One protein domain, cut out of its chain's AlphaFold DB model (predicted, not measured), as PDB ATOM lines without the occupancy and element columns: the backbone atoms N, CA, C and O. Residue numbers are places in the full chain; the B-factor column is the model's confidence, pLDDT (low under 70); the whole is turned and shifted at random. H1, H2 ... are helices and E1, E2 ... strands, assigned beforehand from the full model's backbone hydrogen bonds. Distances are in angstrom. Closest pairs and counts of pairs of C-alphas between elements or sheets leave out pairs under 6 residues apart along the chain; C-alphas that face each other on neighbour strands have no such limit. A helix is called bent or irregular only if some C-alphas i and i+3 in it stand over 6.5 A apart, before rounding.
ATOM      1  N   TYR A  10      -3.341 -20.906  30.289       68.62
ATOM      2  CA  TYR A  10      -4.163 -20.260  31.316       68.62
ATOM      3  C   TYR A  10      -5.644 -20.115  30.923       68.62
ATOM      4  O   TYR A  10      -6.529 -20.365  31.741       68.62
ATOM      5  N   HIS A  11      -5.940 -19.788  29.659       77.38
ATOM      6  CA  HIS A  11      -7.323 -19.675  29.175       77.38
ATOM      7  C   HIS A  11      -8.027 -21.035  29.102       77.38
ATOM      8  O   HIS A  11      -9.247 -21.115  29.273       77.38
ATOM      9  N   LEU A  12      -7.280 -22.116  28.859       81.50
ATOM     10  CA  LEU A  12      -7.834 -23.469  28.889       81.50
ATOM     11  C   LEU A  12      -8.187 -23.876  30.323       81.50
ATOM     12  O   LEU A  12      -9.304 -24.338  30.563       81.50
ATOM     13  N   ALA A  13      -7.286 -23.635  31.281       83.62
ATOM     14  CA  ALA A  13      -7.521 -23.939  32.691       83.62
ATOM     15  C   ALA A  13      -8.750 -23.198  33.249       83.62
ATOM     16  O   ALA A  13      -9.642 -23.828  33.824       83.62
ATOM     17  N   SER A  14      -8.862 -21.886  33.009       82.75
ATOM     18  CA  SER A  14     -10.000 -21.079  33.474       82.75
ATOM     19  C   SER A  14     -11.336 -21.543  32.875       82.75
ATOM     20  O   SER A  14     -12.364 -21.592  33.562       82.75
ATOM     21  N   THR A  15     -11.332 -21.935  31.597       87.06
ATOM     22  CA  THR A  15     -12.519 -22.456  30.903       87.06
ATOM     23  C   THR A  15     -12.964 -23.792  31.497       87.06
ATOM     24  O   THR A  15     -14.152 -23.983  31.762       87.06
ATOM     25  N   ILE A  16     -12.021 -24.699  31.769       89.38
ATOM     26  CA  ILE A  16     -12.308 -26.000  32.388       89.38
ATOM     27  C   ILE A  16     -12.886 -25.810  33.794       89.38
ATOM     28  O   ILE A  16     -13.922 -26.398  34.105       89.38
ATOM     29  N   ILE A  17     -12.280 -24.954  34.625       88.31
ATOM     30  CA  ILE A  17     -12.773 -24.663  35.983       88.31
ATOM     31  C   ILE A  17     -14.203 -24.107  35.933       88.31
ATOM     32  O   ILE A  17     -15.073 -24.537  36.695       88.31
ATOM     33  N   THR A  18     -14.477 -23.204  34.991       87.88
ATOM     34  CA  THR A  18     -15.814 -22.628  34.796       87.88
ATOM     35  C   THR A  18     -16.838 -23.691  34.389       87.88
ATOM     36  O   THR A  18     -17.932 -23.747  34.955       87.88
ATOM     37  N   LEU A  19     -16.491 -24.581  33.455       91.88
ATOM     38  CA  LEU A  19     -17.354 -25.696  33.050       91.88
ATOM     39  C   LEU A  19     -17.646 -26.641  34.221       91.88
ATOM     40  O   LEU A  19     -18.803 -27.001  34.445       91.88
ATOM     41  N   VAL A  20     -16.625 -26.991  35.006       92.31
ATOM     42  CA  VAL A  20     -16.777 -27.823  36.208       92.31
ATOM     43  C   VAL A  20     -17.721 -27.157  37.208       92.31
ATOM     44  O   VAL A  20     -18.627 -27.817  37.711       92.31
ATOM     45  N   ASN A  21     -17.590 -25.850  37.446       90.44
ATOM     46  CA  ASN A  21     -18.485 -25.097  38.325       90.44
ATOM     47  C   ASN A  21     -19.961 -25.212  37.898       90.44
ATOM     48  O   ASN A  21     -20.820 -25.517  38.731       90.44
ATOM     49  N   TYR A  22     -20.273 -25.036  36.610       91.12
ATOM     50  CA  TYR A  22     -21.649 -25.174  36.115       91.12
ATOM     51  C   TYR A  22     -22.172 -26.614  36.182       91.12
ATOM     52  O   TYR A  22     -23.333 -26.824  36.547       91.12
ATOM     53  N   LEU A  23     -21.328 -27.608  35.885       94.00
ATOM     54  CA  LEU A  23     -21.688 -29.022  36.019       94.00
ATOM     55  C   LEU A  23     -21.991 -29.386  37.475       94.00
ATOM     56  O   LEU A  23     -23.013 -30.016  37.752       94.00
ATOM     57  N   VAL A  24     -21.154 -28.936  38.413       92.38
ATOM     58  CA  VAL A  24     -21.369 -29.131  39.852       92.38
ATOM     59  C   VAL A  24     -22.643 -28.419  40.300       92.38
ATOM     60  O   VAL A  24     -23.432 -29.004  41.037       92.38
ATOM     61  N   PHE A  25     -22.915 -27.208  39.810       89.94
ATOM     62  CA  PHE A  25     -24.153 -26.495  40.126       89.94
ATOM     63  C   PHE A  25     -25.404 -27.252  39.671       89.94
ATOM     64  O   PHE A  25     -26.313 -27.478  40.476       89.94
ATOM     65  N   GLY A  26     -25.432 -27.718  38.421       90.38
ATOM     66  CA  GLY A  26     -26.530 -28.538  37.908       90.38
ATOM     67  C   GLY A  26     -26.689 -29.849  38.683       90.38
ATOM     68  O   GLY A  26     -27.802 -30.211  39.076       90.38
ATOM     69  N   TYR A  27     -25.575 -30.525  38.973       92.44
ATOM     70  CA  TYR A  27     -25.561 -31.761  39.750       92.44
ATOM     71  C   TYR A  27     -26.095 -31.563  41.172       92.44
ATOM     72  O   TYR A  27     -26.935 -32.343  41.615       92.44
ATOM     73  N   VAL A  28     -25.678 -30.507  41.878       89.56
ATOM     74  CA  VAL A  28     -26.148 -30.196  43.238       89.56
ATOM     75  C   VAL A  28     -27.653 -29.938  43.243       89.56
ATOM     76  O   VAL A  28     -28.358 -30.480  44.094       89.56
ATOM     77  N   ILE A  29     -28.179 -29.182  42.274       87.94
ATOM     78  CA  ILE A  29     -29.628 -28.969  42.143       87.94
ATOM     79  C   ILE A  29     -30.352 -30.301  41.945       87.94
ATOM     80  O   ILE A  29     -31.336 -30.577  42.635       87.94
ATOM     81  N   PHE A  30     -29.862 -31.138  41.029       89.25
ATOM     82  CA  PHE A  30     -30.451 -32.443  40.744       89.25
ATOM     83  C   PHE A  30     -30.404 -33.377  41.963       89.25
ATOM     84  O   PHE A  30     -31.413 -33.992  42.319       89.25
ATOM     85  N   TRP A  31     -29.262 -33.446  42.645       89.31
ATOM     86  CA  TRP A  31     -29.057 -34.263  43.838       89.31
ATOM     87  C   TRP A  31     -29.969 -33.828  44.986       89.31
ATOM     88  O   TRP A  31     -30.634 -34.666  45.602       89.31
ATOM     89  N   VAL A  32     -30.080 -32.521  45.234       88.25
ATOM     90  CA  VAL A  32     -30.984 -31.979  46.255       88.25
ATOM     91  C   VAL A  32     -32.434 -32.238  45.874       88.25
ATOM     92  O   VAL A  32     -33.212 -32.663  46.724       88.25
ATOM     93  N   TYR A  33     -32.813 -32.070  44.608       86.62
ATOM     94  CA  TYR A  33     -34.165 -32.385  44.154       86.62
ATOM     95  C   TYR A  33     -34.518 -33.866  44.362       86.62
ATOM     96  O   TYR A  33     -35.601 -34.170  44.861       86.62
ATOM     97  N   ARG A  34     -33.591 -34.786  44.058       85.88
ATOM     98  CA  ARG A  34     -33.784 -36.234  44.237       85.88
ATOM     99  C   ARG A  34     -33.841 -36.652  45.709       85.88
ATOM    100  O   ARG A  34     -34.639 -37.514  46.060       85.88
ATOM    101  N   THR A  35     -33.017 -36.042  46.558       83.06
ATOM    102  CA  THR A  35     -32.890 -36.377  47.991       83.06
ATOM    103  C   THR A  35     -33.986 -35.728  48.852       83.06
ATOM    104  O   THR A  35     -34.172 -36.065  50.025       83.06
ATOM    105  N   ASN A  36     -34.748 -34.782  48.297       80.50
ATOM    106  CA  ASN A  36     -35.884 -34.186  48.987       80.50
ATOM    107  C   ASN A  36     -37.097 -35.124  48.973       80.50
ATOM    108  O   ASN A  36     -37.750 -35.317  47.951       80.50
ATOM    109  N   VAL A  37     -37.434 -35.649  50.155       70.88
ATOM    110  CA  VAL A  37     -38.609 -36.508  50.395       70.88
ATOM    111  C   VAL A  37     -39.899 -35.789  49.997       70.88
ATOM    112  O   VAL A  37     -40.758 -36.330  49.305       70.88
ATOM    113  N   LEU A  38     -40.002 -34.515  50.371       70.62
ATOM    114  CA  LEU A  38     -41.102 -33.647  49.988       70.62
ATOM    115  C   LEU A  38     -40.787 -33.047  48.616       70.62
ATOM    116  O   LEU A  38     -40.220 -31.962  48.540       70.62
ATOM    117  N   LYS A  39     -41.167 -33.729  47.529       75.94
ATOM    118  CA  LYS A  39     -40.969 -33.244  46.151       75.94
ATOM    119  C   LYS A  39     -41.708 -31.907  45.950       75.94
ATOM    120  O   LYS A  39     -42.947 -31.871  45.979       75.94
ATOM    121  N   PRO A  40     -41.019 -30.754  45.852       78.81
ATOM    122  CA  PRO A  40     -41.665 -29.488  45.533       78.81
ATOM    123  C   PRO A  40     -41.946 -29.414  44.038       78.81
ATOM    124  O   PRO A  40     -41.335 -30.123  43.244       78.81
ATOM    125  N   LYS A  41     -42.841 -28.508  43.631       84.88
ATOM    126  CA  LYS A  41     -42.948 -28.155  42.210       84.88
ATOM    127  C   LYS A  41     -41.588 -27.625  41.739       84.88
ATOM    128  O   LYS A  41     -41.013 -26.785  42.432       84.88
ATOM    129  N   LEU A  42     -41.121 -28.069  40.570       83.50
ATOM    130  CA  LEU A  42     -39.793 -27.750  40.025       83.50
ATOM    131  C   LEU A  42     -39.490 -26.239  40.054       83.50
ATOM    132  O   LEU A  42     -38.471 -25.816  40.586       83.50
ATOM    133  N   TRP A  43     -40.442 -25.415  39.607       82.69
ATOM    134  CA  TRP A  43     -40.339 -23.951  39.634       82.69
ATOM    135  C   TRP A  43     -40.138 -23.366  41.040       82.69
ATOM    136  O   TRP A  43     -39.358 -22.436  41.217       82.69
ATOM    137  N   LYS A  44     -40.790 -23.925  42.070       85.75
ATOM    138  CA  LYS A  44     -40.619 -23.458  43.460       85.75
ATOM    139  C   LYS A  44     -39.270 -23.879  44.038       85.75
ATOM    140  O   LYS A  44     -38.694 -23.138  44.826       85.75
ATOM    141  N   ALA A  45     -38.773 -25.053  43.649       86.00
ATOM    142  CA  ALA A  45     -37.432 -25.499  44.009       86.00
ATOM    143  C   ALA A  45     -36.363 -24.592  43.379       86.00
ATOM    144  O   ALA A  45     -35.459 -24.159  44.087       86.00
ATOM    145  N   LEU A  46     -36.515 -24.233  42.097       86.44
ATOM    146  CA  LEU A  46     -35.627 -23.280  41.423       86.44
ATOM    147  C   LEU A  46     -35.606 -21.926  42.133       86.44
ATOM    148  O   LEU A  46     -34.529 -21.431  42.440       86.44
ATOM    149  N   ILE A  47     -36.772 -21.369  42.479       88.25
ATOM    150  CA  ILE A  47     -36.846 -20.120  43.254       88.25
ATOM    151  C   ILE A  47     -36.124 -20.265  44.599       88.25
ATOM    152  O   ILE A  47     -35.366 -19.381  44.977       88.25
ATOM    153  N   ALA A  48     -36.304 -21.378  45.316       88.44
ATOM    154  CA  ALA A  48     -35.641 -21.588  46.604       88.44
ATOM    155  C   ALA A  48     -34.108 -21.682  46.480       88.44
ATOM    156  O   ALA A  48     -33.402 -21.147  47.332       88.44
ATOM    157  N   VAL A  49     -33.592 -22.318  45.422       89.19
ATOM    158  CA  VAL A  49     -32.149 -22.342  45.126       89.19
ATOM    159  C   VAL A  49     -31.652 -20.949  44.746       89.19
ATOM    160  O   VAL A  49     -30.632 -20.518  45.272       89.19
ATOM    161  N   LEU A  50     -32.376 -20.227  43.884       87.44
ATOM    162  CA  LEU A  50     -32.035 -18.858  43.481       87.44
ATOM    163  C   LEU A  50     -31.991 -17.908  44.679       87.44
ATOM    164  O   LEU A  50     -31.060 -17.121  44.811       87.44
ATOM    165  N   ILE A  51     -32.960 -18.024  45.587       89.12
ATOM    166  CA  ILE A  51     -32.946 -17.308  46.858       89.12
ATOM    167  C   ILE A  51     -31.726 -17.746  47.675       89.12
ATOM    168  O   ILE A  51     -31.006 -16.892  48.163       89.12
ATOM    169  N   GLY A  52     -31.434 -19.045  47.783       86.62
ATOM    170  CA  GLY A  52     -30.245 -19.555  48.479       86.62
ATOM    171  C   GLY A  52     -28.909 -19.040  47.931       86.62
ATOM    172  O   GLY A  52     -27.964 -18.874  48.697       86.62
ATOM    173  N   LEU A  53     -28.833 -18.745  46.628       86.19
ATOM    174  CA  LEU A  53     -27.667 -18.112  46.005       86.19
ATOM    175  C   LEU A  53     -27.479 -16.662  46.454       86.19
ATOM    176  O   LEU A  53     -26.373 -16.139  46.304       86.19
ATOM    177  N   PHE A  54     -28.517 -15.988  46.957       88.56
ATOM    178  CA  PHE A  54     -28.353 -14.673  47.563       88.56
ATOM    179  C   PHE A  54     -27.610 -14.816  48.883       88.56
ATOM    180  O   PHE A  54     -28.094 -15.384  49.862       88.56
ATOM    181  N   VAL A  55     -26.407 -14.266  48.898       88.12
ATOM    182  CA  VAL A  55     -25.499 -14.344  50.025       88.12
ATOM    183  C   VAL A  55     -24.887 -12.977  50.245       88.12
ATOM    184  O   VAL A  55     -24.541 -12.285  49.287       88.12
ATOM    185  N   PHE A  56     -24.768 -12.576  51.506       87.88
ATOM    186  CA  PHE A  56     -23.968 -11.410  51.834       87.88
ATOM    187  C   PHE A  56     -22.509 -11.812  51.692       87.88
ATOM    188  O   PHE A  56     -22.073 -12.774  52.334       87.88
ATOM    189  N   SER A  57     -21.779 -11.096  50.850       86.81
ATOM    190  CA  SER A  57     -20.363 -11.348  50.635       86.81
ATOM    191  C   SER A  57     -19.545 -10.105  50.925       86.81
ATOM    192  O   SER A  57     -20.001  -8.987  50.691       86.81
ATOM    193  N   ILE A  58     -18.347 -10.317  51.464       85.94
ATOM    194  CA  ILE A  58     -17.339  -9.272  51.602       85.94
ATOM    195  C   ILE A  58     -16.328  -9.470  50.480       85.94
ATOM    196  O   ILE A  58     -15.803 -10.570  50.291       85.94
ATOM    197  N   ASN A  59     -16.091  -8.396  49.734       86.06
ATOM    198  CA  ASN A  59     -15.113  -8.364  48.661       86.06
ATOM    199  C   ASN A  59     -13.780  -7.898  49.236       86.06
ATOM    200  O   ASN A  59     -13.692  -6.797  49.780       86.06
ATOM    201  N   PHE A  60     -12.758  -8.731  49.102       82.69
ATOM    202  CA  PHE A  60     -11.378  -8.358  49.365       82.69
ATOM    203  C   PHE A  60     -10.678  -8.165  48.025       82.69
ATOM    204  O   PHE A  60     -10.628  -9.084  47.207       82.69
ATOM    205  N   ASN A  61     -10.144  -6.966  47.808       79.62
ATOM    206  CA  ASN A  61      -9.266  -6.691  46.679       79.62
ATOM    207  C   ASN A  61      -7.830  -6.885  47.160       79.62
ATOM    208  O   ASN A  61      -7.367  -6.128  48.012       79.62
ATOM    209  N   PHE A  62      -7.159  -7.911  46.645       72.88
ATOM    210  CA  PHE A  62      -5.741  -8.159  46.896       72.88
ATOM    211  C   PHE A  62      -5.001  -8.042  45.564       72.88
ATOM    212  O   PHE A  62      -5.186  -8.878  44.679       72.88
ATOM    213  N   ASP A  63      -4.211  -6.978  45.412       75.69
ATOM    214  CA  ASP A  63      -3.594  -6.559  44.146       75.69
ATOM    215  C   ASP A  63      -4.605  -6.508  42.981       75.69
ATOM    216  O   ASP A  63      -5.451  -5.615  42.941       75.69
ATOM    217  N   ASN A  64      -4.538  -7.482  42.062       73.94
ATOM    218  CA  ASN A  64      -5.385  -7.615  40.869       73.94
ATOM    219  C   ASN A  64      -6.490  -8.680  41.009       73.94
ATOM    220  O   ASN A  64      -7.229  -8.928  40.056       73.94
ATOM    221  N   TYR A  65      -6.602  -9.335  42.167       74.38
ATOM    222  CA  TYR A  65      -7.565 -10.409  42.392       74.38
ATOM    223  C   TYR A  65      -8.734  -9.942  43.262       74.38
ATOM    224  O   TYR A  65      -8.562  -9.391  44.353       74.38
ATOM    225  N   HIS A  66      -9.945 -10.216  42.778       76.94
ATOM    226  CA  HIS A  66     -11.194  -9.957  43.486       76.94
ATOM    227  C   HIS A  66     -11.665 -11.235  44.188       76.94
ATOM    228  O   HIS A  66     -12.231 -12.125  43.554       76.94
ATOM    229  N   ILE A  67     -11.443 -11.336  45.501       82.38
ATOM    230  CA  ILE A  67     -11.865 -12.492  46.301       82.38
ATOM    231  C   ILE A  67     -13.184 -12.159  46.996       82.38
ATOM    232  O   ILE A  67     -13.270 -11.227  47.796       82.38
ATOM    233  N   VAL A  68     -14.221 -12.945  46.708       83.94
ATOM    234  CA  VAL A  68     -15.581 -12.721  47.216       83.94
ATOM    235  C   VAL A  68     -15.919 -13.775  48.261       83.94
ATOM    236  O   VAL A  68     -16.254 -14.906  47.917       83.94
ATOM    237  N   ILE A  69     -15.859 -13.417  49.543       85.38
ATOM    238  CA  ILE A  69     -16.137 -14.364  50.629       85.38
ATOM    239  C   ILE A  69     -17.624 -14.304  50.995       85.38
ATOM    240  O   ILE A  69     -18.070 -13.271  51.497       85.38
ATOM    241  N   PRO A  70     -18.412 -15.376  50.786       85.50
ATOM    242  CA  PRO A  70     -19.776 -15.463  51.287       85.50
ATOM    243  C   PRO A  70     -19.753 -15.656  52.810       85.50
ATOM    244  O   PRO A  70     -19.112 -16.579  53.306       85.50
ATOM    245  N   ILE A  71     -20.446 -14.798  53.564       83.69
ATOM    246  CA  ILE A  71     -20.442 -14.836  55.041       83.69
ATOM    247  C   ILE A  71     -21.838 -15.111  55.592       83.69
ATOM    248  O   ILE A  71     -21.997 -16.007  56.417       83.69
ATOM    249  N   LEU A  72     -22.863 -14.373  55.143       85.88
ATOM    250  CA  LEU A  72     -24.227 -14.571  55.647       85.88
ATOM    251  C   LEU A  72     -25.143 -15.183  54.583       85.88
ATOM    252  O   LEU A  72     -25.299 -14.585  53.512       85.88
ATOM    253  N   PRO A  73     -25.849 -16.286  54.897       85.62
ATOM    254  CA  PRO A  73     -26.837 -16.902  54.016       85.62
ATOM    255  C   PRO A  73     -28.140 -16.082  53.995       85.62
ATOM    256  O   PRO A  73     -29.180 -16.534  54.474       85.62
ATOM    257  N   LEU A  74     -28.094 -14.856  53.460       86.81
ATOM    258  CA  LEU A  74     -29.235 -13.930  53.345       86.81
ATOM    259  C   LEU A  74     -30.462 -14.598  52.712       86.81
ATOM    260  O   LEU A  74     -31.581 -14.435  53.193       86.81
ATOM    261  N   GLY A  75     -30.243 -15.427  51.696       84.81
ATOM    262  CA  GLY A  75     -31.269 -16.248  51.072       84.81
ATOM    263  C   GLY A  75     -32.052 -17.117  52.049       84.81
ATOM    264  O   GLY A  75     -33.274 -17.231  51.969       84.81
ATOM    265  N   LEU A  76     -31.363 -17.705  53.023       88.12
ATOM    266  CA  LEU A  76     -31.989 -18.564  54.015       88.12
ATOM    267  C   LEU A  76     -32.909 -17.764  54.943       88.12
ATOM    268  O   LEU A  76     -34.006 -18.225  55.250       88.12
ATOM    269  N   TRP A  77     -32.493 -16.553  55.323       87.62
ATOM    270  CA  TRP A  77     -33.300 -15.619  56.111       87.62
ATOM    271  C   TRP A  77     -34.539 -15.150  55.347       87.62
ATOM    272  O   TRP A  77     -35.635 -15.164  55.902       87.62
ATOM    273  N   ILE A  78     -34.396 -14.815  54.061       86.50
ATOM    274  CA  ILE A  78     -35.522 -14.438  53.191       86.50
ATOM    275  C   ILE A  78     -36.542 -15.579  53.120       86.50
ATOM    276  O   ILE A  78     -37.737 -15.378  53.339       86.50
ATOM    277  N   LEU A  79     -36.074 -16.801  52.864       86.38
ATOM    278  CA  LEU A  79     -36.939 -17.973  52.773       86.38
ATOM    279  C   LEU A  79     -37.613 -18.292  54.121       86.38
ATOM    280  O   LEU A  79     -38.781 -18.686  54.143       86.38
ATOM    281  N   LEU A  80     -36.899 -18.090  55.233       86.75
ATOM    282  CA  LEU A  80     -37.428 -18.256  56.585       86.75
ATOM    283  C   LEU A  80     -38.546 -17.248  56.851       86.75
ATOM    284  O   LEU A  80     -39.612 -17.660  57.299       86.75
ATOM    285  N   LEU A  81     -38.360 -15.969  56.516       85.75
ATOM    286  CA  LEU A  81     -39.391 -14.935  56.663       85.75
ATOM    287  C   LEU A  81     -40.649 -15.263  55.844       85.75
ATOM    288  O   LEU A  81     -41.753 -15.221  56.382       85.75
ATOM    289  N   ILE A  82     -40.493 -15.678  54.582       83.81
ATOM    290  CA  ILE A  82     -41.617 -16.044  53.700       83.81
ATOM    291  C   ILE A  82     -42.383 -17.270  54.229       83.81
ATOM    292  O   ILE A  82     -43.617 -17.323  54.163       83.81
ATOM    293  N   CYS A  83     -41.675 -18.282  54.745       81.00
ATOM    294  CA  CYS A  83     -42.313 -19.484  55.291       81.00
ATOM    295  C   CYS A  83     -42.955 -19.223  56.659       81.00
ATOM    296  O   CYS A  83     -44.061 -19.705  56.906       81.00
ATOM    297  N   LYS A  84     -42.292 -18.437  57.518       76.12
ATOM    298  CA  LYS A  84     -42.763 -18.076  58.861       76.12
ATOM    299  C   LYS A  84     -43.997 -17.182  58.807       76.12
ATOM    300  O   LYS A  84     -44.933 -17.425  59.559       76.12
ATOM    301  N   HIS A  85     -44.056 -16.229  57.874       71.06
ATOM    302  CA  HIS A  85     -45.254 -15.409  57.653       71.06
ATOM    303  C   HIS A  85     -46.490 -16.272  57.335       71.06
ATOM    304  O   HIS A  85     -47.609 -15.923  57.695       71.06
ATOM    305  N   ASN A  86     -46.308 -17.423  56.687       64.19
ATOM    306  CA  ASN A  86     -47.409 -18.318  56.331       64.19
ATOM    307  C   ASN A  86     -47.735 -19.378  57.402       64.19
ATOM    308  O   ASN A  86     -48.537 -20.264  57.116       64.19
ATOM    309  N   GLY A  87     -47.106 -19.333  58.586       65.44
ATOM    310  CA  GLY A  87     -47.401 -20.233  59.712       65.44
ATOM    311  C   GLY A  87     -47.191 -21.725  59.428       65.44
ATOM    312  O   GLY A  87     -47.787 -22.563  60.091       65.44
ATOM    313  N   ASN A  88     -46.396 -22.071  58.410       72.44
ATOM    314  CA  ASN A  88     -46.370 -23.420  57.845       72.44
ATOM    315  C   ASN A  88     -44.958 -24.024  57.932       72.44
ATOM    316  O   ASN A  88     -44.177 -23.979  56.975       72.44
ATOM    317  N   GLU A  89     -44.613 -24.561  59.102       74.81
ATOM    318  CA  GLU A  89     -43.280 -25.113  59.400       74.81
ATOM    319  C   GLU A  89     -42.886 -26.270  58.465       74.81
ATOM    320  O   GLU A  89     -41.722 -26.385  58.070       74.81
ATOM    321  N   GLU A  90     -43.857 -27.056  57.988       78.31
ATOM    322  CA  GLU A  90     -43.621 -28.094  56.976       78.31
ATOM    323  C   GLU A  90     -43.081 -27.524  55.656       78.31
ATOM    324  O   GLU A  90     -42.219 -28.127  55.006       78.31
ATOM    325  N   ARG A  91     -43.542 -26.333  55.243       78.38
ATOM    326  CA  ARG A  91     -43.017 -25.673  54.037       78.38
ATOM    327  C   ARG A  91     -41.570 -25.253  54.236       78.38
ATOM    328  O   ARG A  91     -40.767 -25.434  53.321       78.38
ATOM    329  N   TRP A  92     -41.224 -24.728  55.408       81.56
ATOM    330  CA  TRP A  92     -39.837 -24.390  55.718       81.56
ATOM    331  C   TRP A  92     -38.940 -25.626  55.623       81.56
ATOM    332  O   TRP A  92     -37.946 -25.601  54.897       81.56
ATOM    333  N   ALA A  93     -39.333 -26.737  56.254       80.81
ATOM    334  CA  ALA A  93     -38.591 -27.996  56.186       80.81
ATOM    335  C   ALA A  93     -38.389 -28.481  54.736       80.81
ATOM    336  O   ALA A  93     -37.305 -28.955  54.386       80.81
ATOM    337  N   LYS A  94     -39.400 -28.287  53.877       83.44
ATOM    338  CA  LYS A  94     -39.373 -28.636  52.449       83.44
ATOM    339  C   LYS A  94     -38.385 -27.806  51.623       83.44
ATOM    340  O   LYS A  94     -37.686 -28.362  50.782       83.44
ATOM    341  N   TYR A  95     -38.327 -26.487  51.824       84.25
ATOM    342  CA  TYR A  95     -37.511 -25.596  50.980       84.25
ATOM    343  C   TYR A  95     -36.130 -25.266  51.565       84.25
ATOM    344  O   TYR A  95     -35.223 -24.911  50.810       84.25
ATOM    345  N   ARG A  96     -35.915 -25.449  52.875       86.06
ATOM    346  CA  ARG A  96     -34.646 -25.146  53.561       86.06
ATOM    347  C   ARG A  96     -33.442 -25.845  52.927       86.06
ATOM    348  O   ARG A  96     -32.386 -25.234  52.796       86.06
ATOM    349  N   ARG A  97     -33.588 -27.113  52.518       86.94
ATOM    350  CA  ARG A  97     -32.501 -27.877  51.873       86.94
ATOM    351  C   ARG A  97     -32.062 -27.251  50.544       86.94
ATOM    352  O   ARG A  97     -30.873 -27.228  50.260       86.94
ATOM    353  N   PHE A  98     -32.998 -26.701  49.767       87.44
ATOM    354  CA  PHE A  98     -32.694 -26.010  48.508       87.44
ATOM    355  C   PHE A  98     -31.965 -24.684  48.738       87.44
ATOM    356  O   PHE A  98     -31.014 -24.382  48.024       87.44
ATOM    357  N   ALA A  99     -32.356 -23.925  49.766       88.38
ATOM    358  CA  ALA A  99     -31.664 -22.687  50.114       88.38
ATOM    359  C   ALA A  99     -30.226 -22.947  50.599       88.38
ATOM    360  O   ALA A  99     -29.301 -22.265  50.164       88.38
ATOM    361  N   TRP A 100     -30.014 -23.981  51.423       89.50
ATOM    362  CA  TRP A 100     -28.664 -24.407  51.819       89.50
ATOM    363  C   TRP A 100     -27.814 -24.852  50.631       89.50
ATOM    364  O   TRP A 100     -26.632 -24.540  50.587       89.50
ATOM    365  N   ALA A 101     -28.405 -25.538  49.652       90.06
ATOM    366  CA  ALA A 101     -27.699 -25.937  48.438       90.06
ATOM    367  C   ALA A 101     -27.185 -24.729  47.642       90.06
ATOM    368  O   ALA A 101     -26.021 -24.694  47.245       90.06
ATOM    369  N   GLY A 102     -28.044 -23.717  47.462       88.19
ATOM    370  CA  GLY A 102     -27.670 -22.454  46.824       88.19
ATOM    371  C   GLY A 102     -26.617 -21.673  47.616       88.19
ATOM    372  O   GLY A 102     -25.764 -21.021  47.028       88.19
ATOM    373  N   PHE A 103     -26.604 -21.769  48.941       90.44
ATOM    374  CA  PHE A 103     -25.548 -21.148  49.740       90.44
ATOM    375  C   PHE A 103     -24.219 -21.909  49.622       90.44
ATOM    376  O   PHE A 103     -23.178 -21.304  49.389       90.44
ATOM    377  N   LEU A 104     -24.241 -23.243  49.713       89.25
ATOM    378  CA  LEU A 104     -23.035 -24.076  49.650       89.25
ATOM    379  C   LEU A 104     -22.312 -23.977  48.304       89.25
ATOM    380  O   LEU A 104     -21.082 -23.960  48.276       89.25
ATOM    381  N   ILE A 105     -23.041 -23.847  47.190       90.69
ATOM    382  CA  ILE A 105     -22.395 -23.700  45.878       90.69
ATOM    383  C   ILE A 105     -21.562 -22.412  45.780       90.69
ATOM    384  O   ILE A 105     -20.552 -22.394  45.083       90.69
ATOM    385  N   ARG A 106     -21.921 -21.348  46.516       90.31
ATOM    386  CA  ARG A 106     -21.120 -20.115  46.569       90.31
ATOM    387  C   ARG A 106     -19.745 -20.367  47.183       90.31
ATOM    388  O   ARG A 106     -18.769 -19.808  46.697       90.31
ATOM    389  N   TYR A 107     -19.653 -21.231  48.195       88.38
ATOM    390  CA  TYR A 107     -18.360 -21.641  48.754       88.38
ATOM    391  C   TYR A 107     -17.571 -22.506  47.784       88.38
ATOM    392  O   TYR A 107     -16.364 -22.332  47.671       88.38
ATOM    393  N   PHE A 108     -18.237 -23.404  47.052       90.25
ATOM    394  CA  PHE A 108     -17.564 -24.187  46.018       90.25
ATOM    395  C   PHE A 108     -16.945 -23.276  44.947       90.25
ATOM    396  O   PHE A 108     -15.775 -23.434  44.618       90.25
ATOM    397  N   PHE A 109     -17.688 -22.266  44.480       88.38
ATOM    398  CA  PHE A 109     -17.184 -21.282  43.511       88.38
ATOM    399  C   PHE A 109     -16.052 -20.425  44.079       88.38
ATOM    400  O   PHE A 109     -15.111 -20.102  43.361       88.38
ATOM    401  N   LEU A 110     -16.107 -20.083  45.368       89.44
ATOM    402  CA  LEU A 110     -14.994 -19.411  46.033       89.44
ATOM    403  C   LEU A 110     -13.735 -20.290  46.037       89.44
ATOM    404  O   LEU A 110     -12.664 -19.810  45.688       89.44
ATOM    405  N   ILE A 111     -13.851 -21.569  46.403       90.44
ATOM    406  CA  ILE A 111     -12.708 -22.494  46.442       90.44
ATOM    407  C   ILE A 111     -12.095 -22.650  45.049       90.44
ATOM    408  O   ILE A 111     -10.876 -22.586  44.907       90.44
ATOM    409  N   THR A 112     -12.920 -22.820  44.015       87.94
ATOM    410  CA  THR A 112     -12.417 -22.949  42.644       87.94
ATOM    411  C   THR A 112     -11.815 -21.648  42.120       87.94
ATOM    412  O   THR A 112     -10.816 -21.698  41.411       87.94
ATOM    413  N   SER A 113     -12.338 -20.490  42.533       85.19
ATOM    414  CA  SER A 113     -11.724 -19.189  42.250       85.19
ATOM    415  C   SER A 113     -10.359 -19.038  42.930       85.19
ATOM    416  O   SER A 113      -9.405 -18.627  42.280       85.19
ATOM    417  N   LEU A 114     -10.217 -19.443  44.197       87.50
ATOM    418  CA  LEU A 114      -8.920 -19.448  44.888       87.50
ATOM    419  C   LEU A 114      -7.921 -20.413  44.233       87.50
ATOM    420  O   LEU A 114      -6.741 -20.091  44.120       87.50
ATOM    421  N   LEU A 115      -8.388 -21.576  43.771       87.19
ATOM    422  CA  LEU A 115      -7.562 -22.533  43.033       87.19
ATOM    423  C   LEU A 115      -7.081 -21.946  41.701       87.19
ATOM    424  O   LEU A 115      -5.925 -22.131  41.340       87.19
ATOM    425  N   GLN A 116      -7.945 -21.215  40.996       83.94
ATOM    426  CA  GLN A 116      -7.577 -20.531  39.760       83.94
ATOM    427  C   GLN A 116      -6.479 -19.486  40.006       83.94
ATOM    428  O   GLN A 116      -5.486 -19.482  39.287       83.94
ATOM    429  N   ILE A 117      -6.601 -18.680  41.067       83.44
ATOM    430  CA  ILE A 117      -5.556 -17.723  41.472       83.44
ATOM    431  C   ILE A 117      -4.227 -18.443  41.734       83.44
ATOM    432  O   ILE A 117      -3.179 -17.945  41.342       83.44
ATOM    433  N   LEU A 118      -4.256 -19.614  42.377       83.50
ATOM    434  CA  LEU A 118      -3.050 -20.399  42.655       83.50
ATOM    435  C   LEU A 118      -2.402 -20.989  41.392       83.50
ATOM    436  O   LEU A 118      -1.196 -21.187  41.388       83.50
ATOM    437  N   ILE A 119      -3.185 -21.304  40.357       82.56
ATOM    438  CA  ILE A 119      -2.680 -21.842  39.080       82.56
ATOM    439  C   ILE A 119      -2.119 -20.725  38.190       82.56
ATOM    440  O   ILE A 119      -1.171 -20.947  37.441       82.56
ATOM    441  N   GLU A 120      -2.736 -19.545  38.226       75.62
ATOM    442  CA  GLU A 120      -2.328 -18.387  37.425       75.62
ATOM    443  C   GLU A 120      -1.118 -17.641  38.005       75.62
ATOM    444  O   GLU A 120      -0.462 -16.900  37.273       75.62
ATOM    445  N   LYS A 121      -0.844 -17.821  39.300       65.44
ATOM    446  CA  LYS A 121       0.300 -17.247  40.015       65.44
ATOM    447  C   LYS A 121       1.542 -18.125  39.896       65.44
ATOM    448  O   LYS A 121       2.633 -17.535  39.734       65.44
TER     449      LYS A 121
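AT A GLANCE: This is residues 10 to 121 of the 121 residues of an uncharacterized protein of Bacillus sp. AFS002410 (UniProt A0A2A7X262). One long helix, H4, runs nearly the whole length of an elongated body, with H1 side by side with it along one side and, along another, the hairpin of E1 and E2 followed end to end by H3. The shorter H2 crosses H4 steeply, leading from the last part of H1 to the hairpin. The printed part has 112 residues, with four named helices and two strands in the order H1 H2 E1 E2 H3 H4, and its class is mostly helix; the sheet E1 - E2 is antiparallel. It is only just loose, close to compact, with a radius of gyration of the C-alphas of 16.1 A and spans of 51 by 27 by 16 A.

IN THESE COORDINATES: H1, residues 10 to 35, begins at C-alpha 10 (-4.163, -20.260, 31.316) and is 36.9 A long. H2 is residues 42 to 53, E1 56 to 62, E2 65 to 72 and H3 74 to 85. H4, residues 89 to 120, is 47.0 A long and ends at C-alpha 120 (-2.328, -18.387, 37.425). H4 has a kink of 34 degrees near residue 96 and is only just irregular: C-alphas 94 and 97 are 6.9 A apart.

HOW THE PARTS SIT: H4 is the hub. H1 touches it at a shallow tilt of 15 degrees, opposite ways, closest at the C-alphas of Asn 21 and Phe 109, 6.6 A. H2 touches residues 95 to 106 of H4 at a steep tilt of 52 degrees, closest at the C-alphas of Gly 52 and Ala 99, 3.8 A. H3 and H4 form a helical hairpin at 5 degrees, closest at the C-alphas of Cys 83 and Trp 92, 5.5 A. In the hairpin of E1 and E2, N 58 and O 69 are 3.0 A apart, within hydrogen-bond range. The closest C-alphas of E2 and H4, Pro 70 and Arg 106, are 6.8 A apart. H1 and H3 are apart. Every O i to N i+4 pair is within hydrogen-bond range in H1, H2 and H3, and 24 of 28 in H4.

THE WHOLE: The C-alphas farthest apart, Tyr 10 and Gly 87, are 51.7 A from each other. The printed part has no cut, and no link is long. The pLDDT is under 70 at residues 10, 86 to 87 and 121.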